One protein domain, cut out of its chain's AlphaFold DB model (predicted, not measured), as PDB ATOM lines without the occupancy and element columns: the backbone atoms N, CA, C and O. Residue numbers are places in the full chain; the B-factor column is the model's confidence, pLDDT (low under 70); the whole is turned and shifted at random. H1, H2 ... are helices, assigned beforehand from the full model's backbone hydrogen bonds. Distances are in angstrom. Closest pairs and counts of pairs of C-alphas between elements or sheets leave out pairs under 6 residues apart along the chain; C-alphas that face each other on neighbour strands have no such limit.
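AT A GLANCE: This is residues 16 to 57 of the 180 residues of an uncharacterized protein of Dialister sp. CAG:357 (UniProt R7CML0). Three short helices, H1, H2 and H3, make a small rounded cluster in which their centres form a triangle and their lines are steeply tilted to one another, not side by side. A long loop, residues 25 to 36, winds from the end of H1 round to the start of H2, while H2 turns into H3 through a tight corner. The printed part has 42 residues with three named helices, in the order H1, H2, H3, and no named strand; its class is all helix. It is compact, with a radius of gyration of the C-alphas of 8.7 A, and the C-alphas span 23 by 20 by 17 A.

IN THESE COORDINATES: The longest helix is H1, residues 16 to 24, which measures 12.2 A from its first to its last C-alpha. It begins at C-alpha 16, at (54.793, 13.941, -31.310), and ends at C-alpha 24, at (46.879, 13.775, -22.042). H2 is residues 37 to 44, 10.4 A long, and begins at C-alpha 37, at (52.625, 4.095, -27.739). H3 is residues 48 to 55, 10.3 A long, and ends at C-alpha 55, at (43.015, 0.223, -27.054).

HOW THE PARTS SIT: H1 and H2 touch, and their closest C-alphas, those of Leu 19 and Pro 37, are 6.7 A apart. They run opposite ways at a steep tilt of 69 degrees, only just short of about perpendicular. H2 and H3 touch as well, with the closest C-alphas, those of Ser 44 and Ile 50, 5.2 A apart. These two also run opposite ways, at a steep tilt of 68 degrees, again only just short of about perpendicular. H1 and H3 are close but not clearly touching: their closest C-alphas, those of Tyr 18 and Pro 48, are 7.8 A apart. They run the same way at a steep tilt of 56 degrees. In H1, H2 and H3 every O i to N i+4 pair is within hydrogen-bond range.

THE WHOLE: The two C-alphas farthest apart are those of the first and last printed residues, Glu 16 and Glu 57, at 24.0 A. The printed part runs from residue 16 to residue 57 and has no cut. The link from H1 to H2 is long, with 12 residues, and its C-alphas lie 5 to 12 A from the mean of the C-alphas. The link from H2 to H3 is tight, with 3 residues between them. The mean pLDDT of the printed part is 81.8, and the model's confidence is low, under 70, at residue 34 and at residues 56 to 57. The mean pLDDT is 92 for H1, 80 for H2 and 78 for H3.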
ATOM      1  N   GLU A  16      54.664  13.190 -32.569       91.94
ATOM      2  CA  GLU A  16      54.793  13.941 -31.310       91.94
ATOM      3  C   GLU A  16      53.431  14.366 -30.748       91.94
ATOM      4  O   GLU A  16      53.152  14.153 -29.567       91.94
ATOM      5  N   GLU A  17      52.552  14.892 -31.602       92.12
ATOM      6  CA  GLU A  17      51.189  15.296 -31.236       92.12
ATOM      7  C   GLU A  17      50.347  14.099 -30.788       92.12
ATOM      8  O   GLU A  17      49.572  14.189 -29.837       92.12
ATOM      9  N   TYR A  18      50.528  12.957 -31.450       92.62
ATOM     10  CA  TYR A  18      49.869  11.708 -31.114       92.62
ATOM     11  C   TYR A  18      50.306  11.177 -29.744       92.62
ATOM     12  O   TYR A  18      49.466  10.811 -28.922       92.62
ATOM     13  N   LEU A  19      51.610  11.170 -29.456       91.88
ATOM     14  CA  LEU A  19      52.124  10.753 -28.149       91.88
ATOM     15  C   LEU A  19      51.650  11.698 -27.035       91.88
ATOM     16  O   LEU A  19      51.249  11.236 -25.965       91.88
ATOM     17  N   ALA A  20      51.619  13.006 -27.306       92.50
ATOM     18  CA  ALA A  20      51.060  13.990 -26.386       92.50
ATOM     19  C   ALA A  20      49.556  13.761 -26.144       92.50
ATOM     20  O   ALA A  20      49.099  13.878 -25.005       92.50
ATOM     21  N   LEU A  21      48.790  13.386 -27.179       93.00
ATOM     22  CA  LEU A  21      47.382  13.009 -27.044       93.00
ATOM     23  C   LEU A  21      47.218  11.795 -26.124       93.00
ATOM     24  O   LEU A  21      46.424  11.860 -25.189       93.00
ATOM     25  N   LEU A  22      47.974  10.716 -26.361       91.69
ATOM     26  CA  LEU A  22      47.910   9.502 -25.540       91.69
ATOM     27  C   LEU A  22      48.229   9.784 -24.071       91.69
ATOM     28  O   LEU A  22      47.574   9.251 -23.179       91.69
ATOM     29  N   GLN A  23      49.211  10.649 -23.810       90.19
ATOM     30  CA  GLN A  23      49.569  11.032 -22.449       90.19
ATOM     31  C   GLN A  23      48.480  11.894 -21.791       90.19
ATOM     32  O   GLN A  23      48.140  11.674 -20.628       90.19
ATOM     33  N   ARG A  24      47.925  12.864 -22.530       92.69
ATOM     34  CA  ARG A  24      46.879  13.775 -22.042       92.69
ATOM     35  C   ARG A  24      45.554  13.058 -21.784       92.69
ATOM     36  O   ARG A  24      44.855  13.392 -20.834       92.69
ATOM     37  N   GLU A  25      45.206  12.094 -22.632       91.12
ATOM     38  CA  GLU A  25      43.933  11.361 -22.621       91.12
ATOM     39  C   GLU A  25      44.141   9.871 -22.293       91.12
ATOM     40  O   GLU A  25      43.480   8.996 -22.853       91.12
ATOM     41  N   SER A  26      45.043   9.570 -21.355       85.25
ATOM     42  CA  SER A  26      45.440   8.198 -20.995       85.25
ATOM     43  C   SER A  26      44.289   7.309 -20.512       85.25
ATOM     44  O   SER A  26      44.318   6.097 -20.704       85.25
ATOM     45  N   SER A  27      43.240   7.897 -19.931       85.06
ATOM     46  CA  SER A  27      42.021   7.181 -19.533       85.06
ATOM     47  C   SER A  27      41.159   6.743 -20.721       85.06
ATOM     48  O   SER A  27      40.462   5.736 -20.635       85.06
ATOM     49  N   LYS A  28      41.200   7.496 -21.824       84.56
ATOM     50  CA  LYS A  28      40.460   7.212 -23.060       84.56
ATOM     51  C   LYS A  28      41.229   6.259 -23.970       84.56
ATOM     52  O   LYS A  28      40.617   5.476 -24.688       84.56
ATOM     53  N   TYR A  29      42.556   6.315 -23.912       84.44
ATOM     54  CA  TYR A  29      43.460   5.465 -24.676       84.44
ATOM     55  C   TYR A  29      44.325   4.614 -23.739       84.44
ATOM     56  O   TYR A  29      45.525   4.875 -23.610       84.44
ATOM     57  N   PRO A  30      43.745   3.600 -23.069       83.12
ATOM     58  CA  PRO A  30      44.517   2.703 -22.226       83.12
ATOM     59  C   PRO A  30      45.431   1.852 -23.111       83.12
ATOM     60  O   PRO A  30      44.980   0.918 -23.768       83.12
ATOM     61  N   VAL A  31      46.717   2.199 -23.154       79.88
ATOM     62  CA  VAL A  31      47.702   1.462 -23.952       79.88
ATOM     63  C   VAL A  31      47.763   0.010 -23.455       79.88
ATOM     64  O   VAL A  31      48.006  -0.199 -22.260       79.88
ATOM     65  N   PRO A  32      47.552  -0.991 -24.329       75.75
ATOM     66  CA  PRO A  32      47.630  -2.393 -23.940       75.75
ATOM     67  C   PRO A  32      49.007  -2.751 -23.363       75.75
ATOM     68  O   PRO A  32      50.032  -2.258 -23.825       75.75
ATOM     69  N   VAL A  33      49.046  -3.630 -22.356       70.88
ATOM     70  CA  VAL A  33      50.267  -3.950 -21.576       70.88
ATOM     71  C   VAL A  33      51.416  -4.487 -22.444       70.88
ATOM     72  O   VAL A  33      52.585  -4.333 -22.103       70.88
ATOM     73  N   ASN A  34      51.095  -5.121 -23.568       66.94
ATOM     74  CA  ASN A  34      52.049  -5.680 -24.526       66.94
ATOM     75  C   ASN A  34      52.422  -4.711 -25.665       66.94
ATOM     76  O   ASN A  34      53.150  -5.110 -26.574       66.94
ATOM     77  N   MET A  35      51.905  -3.481 -25.662       74.81
ATOM     78  CA  MET A  35      52.133  -2.496 -26.714       74.81
ATOM     79  C   MET A  35      52.844  -1.268 -26.174       74.81
ATOM     80  O   MET A  35      52.667  -0.847 -25.034       74.81
ATOM     81  N   THR A  36      53.633  -0.651 -27.045       81.44
ATOM     82  CA  THR A  36      54.164   0.685 -26.803       81.44
ATOM     83  C   THR A  36      53.288   1.727 -27.509       81.44
ATOM     84  O   THR A  36      52.653   1.420 -28.525       81.44
ATOM     85  N   PRO A  37      53.269   2.984 -27.032       84.44
ATOM     86  CA  PRO A  37      52.625   4.095 -27.739       84.44
ATOM     87  C   PRO A  37      53.073   4.238 -29.203       84.44
ATOM     88  O   PRO A  37      52.281   4.605 -30.068       84.44
ATOM     89  N   ASP A  38      54.328   3.894 -29.497       82.06
ATOM     90  CA  ASP A  38      54.873   3.869 -30.855       82.06
ATOM     91  C   ASP A  38      54.240   2.790 -31.738       82.06
ATOM     92  O   ASP A  38      53.932   3.052 -32.900       82.06
ATOM     93  N   MET A  39      53.996   1.591 -31.200       75.94
ATOM     94  CA  MET A  39      53.289   0.537 -31.935       75.94
ATOM     95  C   MET A  39      51.851   0.964 -32.254       75.94
ATOM     96  O   MET A  39      51.398   0.784 -33.384       75.94
ATOM     97  N   LEU A  40      51.162   1.604 -31.302       81.50
ATOM     98  CA  LEU A  40      49.816   2.146 -31.518       81.50
ATOM     99  C   LEU A  40      49.791   3.240 -32.588       81.50
ATOM    100  O   LEU A  40      48.921   3.222 -33.461       81.50
ATOM    101  N   TYR A  41      50.765   4.152 -32.573       84.12
ATOM    102  CA  TYR A  41      50.904   5.174 -33.611       84.12
ATOM    103  C   TYR A  41      51.047   4.551 -35.002       84.12
ATOM    104  O   TYR A  41      50.421   5.009 -35.950       84.12
ATOM    105  N   GLN A  42      51.841   3.486 -35.127       76.44
ATOM    106  CA  GLN A  42      52.075   2.810 -36.403       76.44
ATOM    107  C   GLN A  42      50.845   2.037 -36.894       76.44
ATOM    108  O   GLN A  42      50.542   2.086 -38.082       76.44
ATOM    109  N   LEU A  43      50.124   1.350 -36.002       74.81
ATOM    110  CA  LEU A  43      48.900   0.611 -36.354       74.81
ATOM    111  C   LEU A  43      47.736   1.530 -36.710       74.81
ATOM    112  O   LEU A  43      46.908   1.192 -37.552       74.81
ATOM    113  N   SER A  44      47.658   2.672 -36.032       79.75
ATOM    114  CA  SER A  44      46.633   3.680 -36.279       79.75
ATOM    115  C   SER A  44      47.013   4.680 -37.363       79.75
ATOM    116  O   SER A  44      46.170   5.481 -37.756       79.75
ATOM    117  N   GLU A  45      48.270   4.671 -37.807       81.50
ATOM    118  CA  GLU A  45      48.867   5.700 -38.663       81.50
ATOM    119  C   GLU A  45      48.596   7.124 -38.140       81.50
ATOM    120  O   GLU A  45      48.327   8.046 -38.904       81.50
ATOM    121  N   GLY A  46      48.619   7.300 -36.813       83.06
ATOM    122  CA  GLY A  46      48.335   8.573 -36.146       83.06
ATOM    123  C   GLY A  46      46.850   8.937 -36.047       83.06
ATOM    124  O   GLY A  46      46.529  10.062 -35.660       83.06
ATOM    125  N   ASN A  47      45.931   8.027 -36.386       83.94
ATOM    126  CA  ASN A  47      44.488   8.247 -36.312       83.94
ATOM    127  C   ASN A  47      43.938   7.938 -34.900       83.94
ATOM    128  O   ASN A  47      43.904   6.773 -34.481       83.94
ATOM    129  N   PRO A  48      43.424   8.938 -34.160       84.38
ATOM    130  CA  PRO A  48      42.897   8.719 -32.813       84.38
ATOM    131  C   PRO A  48      41.645   7.835 -32.749       84.38
ATOM    132  O   PRO A  48      41.374   7.260 -31.700       84.38
ATOM    133  N   GLY A  49      40.869   7.725 -33.831       80.75
ATOM    134  CA  GLY A  49      39.711   6.829 -33.906       80.75
ATOM    135  C   GLY A  49      40.143   5.365 -33.938       80.75
ATOM    136  O   GLY A  49      39.751   4.590 -33.075       80.75
ATOM    137  N   ILE A  50      41.064   5.031 -34.847       76.12
ATOM    138  CA  ILE A  50      41.650   3.683 -34.942       76.12
ATOM    139  C   ILE A  50      42.386   3.310 -33.648       76.12
ATOM    140  O   ILE A  50      42.337   2.176 -33.186       76.12
ATOM    141  N   THR A  51      43.062   4.277 -33.034       83.12
ATOM    142  CA  THR A  51      43.739   4.065 -31.747       83.12
ATOM    143  C   THR A  51      42.767   3.644 -30.655       83.12
ATOM    144  O   THR A  51      43.081   2.761 -29.863       83.12
ATOM    145  N   LEU A  52      41.588   4.268 -30.611       80.69
ATOM    146  CA  LEU A  52      40.550   3.928 -29.644       80.69
ATOM    147  C   LEU A  52      40.086   2.481 -29.833       80.69
ATOM    148  O   LEU A  52      39.967   1.758 -28.851       80.69
ATOM    149  N   GLU A  53      39.859   2.075 -31.086       73.19
ATOM    150  CA  GLU A  53      39.466   0.707 -31.437       73.19
ATOM    151  C   GLU A  53      40.495  -0.294 -30.898       73.19
ATOM    152  O   GLU A  53      40.137  -1.172 -30.117       73.19
ATOM    153  N   ILE A  54      41.787  -0.080 -31.187       74.50
ATOM    154  CA  ILE A  54      42.874  -0.962 -30.732       74.50
ATOM    155  C   ILE A  54      42.983  -0.998 -29.197       74.50
ATOM    156  O   ILE A  54      43.138  -2.071 -28.620       74.50
ATOM    157  N   CYS A  55      42.896   0.151 -28.517       75.25
ATOM    158  CA  CYS A  55      43.015   0.223 -27.054       75.25
ATOM    159  C   CYS A  55      41.782  -0.315 -26.307       75.25
ATOM    160  O   CYS A  55      41.868  -0.623 -25.119       75.25
ATOM    161  N   SER A  56      40.621  -0.393 -26.960       68.31
ATOM    162  CA  SER A  56      39.380  -0.865 -26.335       68.31
ATOM    163  C   SER A  56      39.326  -2.384 -26.135       68.31
ATOM    164  O   SER A  56      38.453  -2.891 -25.423       68.31
ATOM    165  N   GLU A  57      40.280  -3.116 -26.710       61.91
ATOM    166  CA  GLU A  57      40.297  -4.569 -26.702       61.91
ATOM    167  C   GLU A  57      41.200  -5.155 -25.619       61.91
ATOM    168  O   GLU A  57      42.315  -4.708 -25.367       61.91
TER     169      GLU A  57